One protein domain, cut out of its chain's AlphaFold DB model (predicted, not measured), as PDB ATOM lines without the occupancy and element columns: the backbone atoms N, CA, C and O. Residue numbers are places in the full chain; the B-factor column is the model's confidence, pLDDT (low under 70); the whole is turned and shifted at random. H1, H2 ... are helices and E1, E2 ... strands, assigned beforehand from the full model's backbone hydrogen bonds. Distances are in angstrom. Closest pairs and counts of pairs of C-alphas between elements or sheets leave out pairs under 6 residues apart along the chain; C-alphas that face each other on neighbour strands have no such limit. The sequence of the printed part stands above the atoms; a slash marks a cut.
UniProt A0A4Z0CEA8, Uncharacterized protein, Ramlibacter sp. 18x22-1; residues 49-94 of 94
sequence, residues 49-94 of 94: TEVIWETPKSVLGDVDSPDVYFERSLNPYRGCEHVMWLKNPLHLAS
ATOM      1  N   THR A  49      59.832  44.648 110.954       87.50
ATOM      2  CA  THR A  49      59.622  44.305 112.361       87.50
ATOM      3  C   THR A  49      58.468  43.313 112.464       87.50
ATOM      4  O   THR A  49      57.354  43.606 112.025       87.50
ATOM      5  N   GLU A  50      58.728  42.158 113.066       86.69
ATOM      6  CA  GLU A  50      57.723  41.137 113.345       86.69
ATOM      7  C   GLU A  50      57.466  41.051 114.850       86.69
ATOM      8  O   GLU A  50      58.390  41.105 115.662       86.69
ATOM      9  N   VAL A  51      56.191  40.943 115.226       87.69
ATOM     10  CA  VAL A  51      55.765  40.771 116.618       87.69
ATOM     11  C   VAL A  51      55.221  39.361 116.765       87.69
ATOM     12  O   VAL A  51      54.228  39.006 116.131       87.69
ATOM     13  N   ILE A  52      55.872  38.567 117.610       82.19
ATOM     14  CA  ILE A  52      55.504  37.179 117.880       82.19
ATOM     15  C   ILE A  52      55.005  37.100 119.320       82.19
ATOM     16  O   ILE A  52      55.705  37.489 120.255       82.19
ATOM     17  N   TRP A  53      53.788  36.595 119.497       83.19
ATOM     18  CA  TRP A  53      53.239  36.304 120.815       83.19
ATOM     19  C   TRP A  53      53.700  34.920 121.255       83.19
ATOM     20  O   TRP A  53      53.451  33.932 120.568       83.19
ATOM     21  N   GLU A  54      54.338  34.835 122.417       73.44
ATOM     22  CA  GLU A  54      54.788  33.572 122.994       73.44
ATOM     23  C   GLU A  54      54.217  33.371 124.400       73.44
ATOM     24  O   GLU A  54      54.023  34.318 125.158       73.44
ATOM     25  N   THR A  55      53.932  32.116 124.758       80.81
ATOM     26  CA  THR A  55      53.576  31.712 126.131       80.81
ATOM     27  C   THR A  55      54.650  30.758 126.651       80.81
ATOM     28  O   THR A  55      54.494  29.533 126.566       80.81
ATOM     29  N   PRO A  56      55.782  31.299 127.119       74.50
ATOM     30  CA  PRO A  56      56.925  30.490 127.490       74.50
ATOM     31  C   PRO A  56      56.687  29.784 128.834       74.50
ATOM     32  O   PRO A  56      56.010  30.294 129.724       74.50
ATOM     33  N   LYS A  57      57.217  28.562 128.954       80.88
ATOM     34  CA  LYS A  57      57.081  27.698 130.147       80.88
ATOM     35  C   LYS A  57      58.412  27.459 130.867       80.88
ATOM     36  O   LYS A  57      58.457  26.714 131.839       80.88
ATOM     37  N   SER A  58      59.497  28.032 130.350       83.25
ATOM     38  CA  SER A  58      60.864  27.835 130.824       83.25
ATOM     39  C   SER A  58      61.710  29.053 130.475       83.25
ATOM     40  O   SER A  58      61.526  29.657 129.420       83.25
ATOM     41  N   VAL A  59      62.674  29.371 131.340       87.94
ATOM     42  CA  VAL A  59      63.711  30.382 131.077       87.94
ATOM     43  C   VAL A  59      64.698  29.927 129.991       87.94
ATOM     44  O   VAL A  59      65.387  30.754 129.397       87.94
ATOM     45  N   LEU A  60      64.773  28.619 129.725       89.31
ATOM     46  CA  LEU A  60      65.639  28.034 128.704       89.31
ATOM     47  C   LEU A  60      64.888  27.868 127.379       89.31
ATOM     48  O   LEU A  60      63.784  27.321 127.364       89.31
ATOM     49  N   GLY A  61      65.507  28.292 126.277       88.00
ATOM     50  CA  GLY A  61      65.034  28.064 124.909       88.00
ATOM     51  C   GLY A  61      65.978  27.155 124.127       88.00
ATOM     52  O   GLY A  61      67.183  27.187 124.358       88.00
ATOM     53  N   ASP A  62      65.438  26.350 123.216       89.56
ATOM     54  CA  ASP A  62      66.222  25.637 122.201       89.56
ATOM     55  C   ASP A  62      66.692  26.609 121.109       89.56
ATOM     56  O   ASP A  62      65.993  27.578 120.802       89.56
ATOM     57  N   VAL A  63      67.874  26.361 120.548       89.75
ATOM     58  CA  VAL A  63      68.407  27.089 119.391       89.75
ATOM     59  C   VAL A  63      68.575  26.109 118.238       89.75
ATOM     60  O   VAL A  63      69.302  25.132 118.366       89.75
ATOM     61  N   ASP A  64      67.900  26.368 117.121       90.31
ATOM     62  CA  ASP A  64      67.947  25.536 115.912       90.31
ATOM     63  C   ASP A  64      68.883  26.087 114.822       90.31
ATOM     64  O   ASP A  64      69.000  25.503 113.745       90.31
ATOM     65  N   SER A  65      69.577  27.196 115.098       89.25
ATOM     66  CA  SER A  65      70.496  27.804 114.137       89.25
ATOM     67  C   SER A  65      71.812  27.018 114.028       89.25
ATOM     68  O   SER A  65      72.459  26.782 115.051       89.25
ATOM     69  N   PRO A  66      72.263  26.675 112.805       89.81
ATOM     70  CA  PRO A  66      73.542  25.997 112.585       89.81
ATOM     71  C   PRO A  66      74.755  26.895 112.871       89.81
ATOM     72  O   PRO A  66      75.864  26.390 113.036       89.81
ATOM     73  N   ASP A  67      74.552  28.212 112.941       93.19
ATOM     74  CA  ASP A  67      75.611  29.204 113.146       93.19
ATOM     75  C   ASP A  67      75.938  29.423 114.630       93.19
ATOM     76  O   ASP A  67      76.868  30.152 114.982       93.19
ATOM     77  N   VAL A  68      75.163  28.808 115.527       88.25
ATOM     78  CA  VAL A  68      75.268  29.001 116.970       88.25
ATOM     79  C   VAL A  68      75.786  27.723 117.627       88.25
ATOM     80  O   VAL A  68      75.140  26.684 117.605       88.25
ATOM     81  N   TYR A  69      76.950  27.804 118.275       90.62
ATOM     82  CA  TYR A  69      77.629  26.644 118.879       90.62
ATOM     83  C   TYR A  69      76.979  26.085 120.157       90.62
ATOM     84  O   TYR A  69      77.533  25.176 120.775       90.62
ATOM     85  N   PHE A  70      75.850  26.633 120.602       90.12
ATOM     86  CA  PHE A  70      75.154  26.196 121.809       90.12
ATOM     87  C   PHE A  70      73.722  25.772 121.501       90.12
ATOM     88  O   PHE A  70      73.021  26.409 120.726       90.12
ATOM     89  N   GLU A  71      73.269  24.725 122.186       91.88
ATOM     90  CA  GLU A  71      71.933  24.148 121.984       91.88
ATOM     91  C   GLU A  71      70.842  24.871 122.791       91.88
ATOM     92  O   GLU A  71      69.651  24.748 122.502       91.88
ATOM     93  N   ARG A  72      71.229  25.613 123.842       91.44
ATOM     94  CA  ARG A  72      70.305  26.242 124.798       91.44
ATOM     95  C   ARG A  72      70.627  27.712 125.032       91.44
ATOM     96  O   ARG A  72      71.750  28.057 125.386       91.44
ATOM     97  N   SER A  73      69.614  28.564 124.915       89.12
ATOM     98  CA  SER A  73      69.659  29.981 125.294       89.12
ATOM     99  C   SER A  73      68.960  30.215 126.636       89.12
ATOM    100  O   SER A  73      68.062  29.463 127.013       89.12
ATOM    101  N   LEU A  74      69.351  31.271 127.356       89.06
ATOM    102  CA  LEU A  74      68.708  31.705 128.596       89.06
ATOM    103  C   LEU A  74      68.030  33.061 128.373       89.06
ATOM    104  O   LEU A  74      68.700  34.055 128.105       89.06
ATOM    105  N   ASN A  75      66.704  33.105 128.499       85.56
ATOM    106  CA  ASN A  75      65.912  34.327 128.408       85.56
ATOM    107  C   ASN A  75      65.166  34.563 129.737       85.56
ATOM    108  O   ASN A  75      64.133  33.927 129.971       85.56
ATOM    109  N   PRO A  76      65.633  35.493 130.592       81.56
ATOM    110  CA  PRO A  76      65.021  35.787 131.893       81.56
ATOM    111  C   PRO A  76      63.533  36.150 131.813       81.56
ATOM    112  O   PRO A  76      62.776  35.860 132.735       81.56
ATOM    113  N   TYR A  77      63.090  36.725 130.694       75.56
ATOM    114  CA  TYR A  77      61.700  37.129 130.489       75.56
ATOM    115  C   TYR A  77      60.779  35.960 130.113       75.56
ATOM    116  O   TYR A  77      59.566  36.081 130.246       75.56
ATOM    117  N   ARG A  78      61.335  34.812 129.698       76.94
ATOM    118  CA  ARG A  78      60.567  33.608 129.338       76.94
ATOM    119  C   ARG A  78      60.191  32.713 130.526       76.94
ATOM    120  O   ARG A  78      59.317  31.861 130.402       76.94
ATOM    121  N   GLY A  79      60.846  32.875 131.673       60.06
ATOM    122  CA  GLY A  79      60.648  32.017 132.849       60.06
ATOM    123  C   GLY A  79      59.981  32.695 134.041       60.06
ATOM    124  O   GLY A  79      59.666  32.027 135.021       60.06
ATOM    125  N   CYS A  80      59.774  34.011 133.991       63.81
ATOM    126  CA  CYS A  80      59.137  34.729 135.082       63.81
ATOM    127  C   CYS A  80      57.613  34.642 134.955       63.81
ATOM    128  O   CYS A  80      57.006  35.284 134.104       63.81
ATOM    129  N   GLU A  81      56.979  33.942 135.894       55.88
ATOM    130  CA  GLU A  81      55.530  33.997 136.158       55.88
ATOM    131  C   GLU A  81      54.982  35.434 136.328       55.88
ATOM    132  O   GLU A  81      53.784  35.675 136.207       55.88
ATOM    133  N   HIS A  82      55.879  36.399 136.549       54.12
ATOM    134  CA  HIS A  82      55.603  37.823 136.701       54.12
ATOM    135  C   HIS A  82      55.100  38.526 135.427       54.12
ATOM    136  O   HIS A  82      54.433  39.549 135.538       54.12
ATOM    137  N   VAL A  83      55.398  38.004 134.228       46.81
ATOM    138  CA  VAL A  83      54.928  38.581 132.949       46.81
ATOM    139  C   VAL A  83      53.754  37.810 132.349       46.81
ATOM    140  O   VAL A  83      53.475  37.952 131.158       46.81
ATOM    141  N   MET A  84      53.051  36.995 133.148       47.66
ATOM    142  CA  MET A  84      51.829  36.335 132.692       47.66
ATOM    143  C   MET A  84      50.804  37.401 132.286       47.66
ATOM    144  O   MET A  84      50.091  37.960 133.118       47.66
ATOM    145  N   TRP A  85      50.730  37.670 130.981       46.16
ATOM    146  CA  TRP A  85      49.604  38.358 130.381       46.16
ATOM    147  C   TRP A  85      48.344  37.607 130.798       46.16
ATOM    148  O   TRP A  85      48.254  36.384 130.679       46.16
ATOM    149  N   LEU A  86      47.425  38.375 131.379       43.69
ATOM    150  CA  LEU A  86      46.103  37.993 131.852       43.69
ATOM    151  C   LEU A  86      45.536  36.784 131.099       43.69
ATOM    152  O   LEU A  86      45.159  36.871 129.932       43.69
ATOM    153  N   LYS A  87      45.404  35.661 131.807       47.03
ATOM    154  CA  LYS A  87      44.487  34.597 131.407       47.03
ATOM    155  C   LYS A  87      43.069  35.180 131.376       47.03
ATOM    156  O   LYS A  87      42.443  35.288 132.425       47.03
ATOM    157  N   ASN A  88      42.551  35.520 130.196       40.50
ATOM    158  CA  ASN A  88      41.108  35.502 129.962       40.50
ATOM    159  C   ASN A  88      40.779  35.034 128.525       40.50
ATOM    160  O   ASN A  88      41.032  35.772 127.576       40.50
ATOM    161  N   PRO A  89      40.237  33.815 128.339       46.97
ATOM    162  CA  PRO A  89      40.060  33.186 127.027       46.97
ATOM    163  C   PRO A  89      38.698  33.455 126.351       46.97
ATOM    164  O   PRO A  89      38.258  32.653 125.535       46.97
ATOM    165  N   LEU A  90      37.986  34.542 126.666       48.47
ATOM    166  CA  LEU A  90      36.559  34.640 126.314       48.47
ATOM    167  C   LEU A  90      36.172  35.155 124.911       48.47
ATOM    168  O   LEU A  90      34.977  35.251 124.662       48.47
ATOM    169  N   HIS A  91      37.074  35.421 123.957       44.44
ATOM    170  CA  HIS A  91      36.638  35.903 122.625       44.44
ATOM    171  C   HIS A  91      37.472  35.415 121.426       44.44
ATOM    172  O   HIS A  91      37.990  36.217 120.659       44.44
ATOM    173  N   LEU A  92      37.545  34.098 121.207       45.62
ATOM    174  CA  LEU A  92      37.867  33.531 119.885       45.62
ATOM    175  C   LEU A  92      36.956  32.332 119.573       45.62
ATOM    176  O   LEU A  92      37.393  31.188 119.519       45.62
ATOM    177  N   ALA A  93      35.667  32.624 119.408       38.22
ATOM    178  CA  ALA A  93      34.722  31.822 118.632       38.22
ATOM    179  C   ALA A  93      33.477  32.672 118.324       38.22
ATOM    180  O   ALA A  93      32.514  32.685 119.089       38.22
ATOM    181  N   SER A  94      33.529  33.414 117.218       38.00
ATOM    182  CA  SER A  94      32.397  33.670 116.321       38.00
ATOM    183  C   SER A  94      32.932  33.976 114.935       38.00
ATOM    184  O   SER A  94      34.043  34.543 114.852       38.00
TER     185      SER A  94
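This is residues 49 to 94 of the 94 residues of an uncharacterized protein of Ramlibacter sp. 18x22-1 (UniProt A0A4Z0CEA8). With little regular structure, this is a small two-strand hairpin, E1 and E2, followed by one short helix, H1, and a long tail whose residues 86 to 94 stick out free. The 46 printed residues hold E1, E2 and H1 in that order, 10 residues in named elements, mixed in class, with one antiparallel sheet. The whole is only just extended, close to loose, with a radius of gyration of the C-alphas of 14.5 A and spans of 45 by 24 by 18 A.

Go from Thr 49 to E1, residues 60 to 62, which forms an antiparallel hairpin with E2, residues 72 to 74, at 144 degrees. There N 61 and O 73, 2.9 A apart, are within hydrogen-bond range. The closest C-alphas of E1 and H1, residues 76 to 79, are those of Leu 60 and Arg 78, 7.6 A apart. H1 is too short for an O i to N i+4 pair; its one O i to N i+3 pair is not within range.

Find C-alpha 60 at (65.639, 28.034, 128.704); E1 runs 7.0 A, E2 6.8 A, and H1 5.9 A to C-alpha 79 at (60.648, 32.017, 132.849).

The printed part has no cut. The C-alphas farthest apart, Tyr 69 and Ser 94, are 45.8 A apart. Residues 79 to 94 have pLDDT under 70.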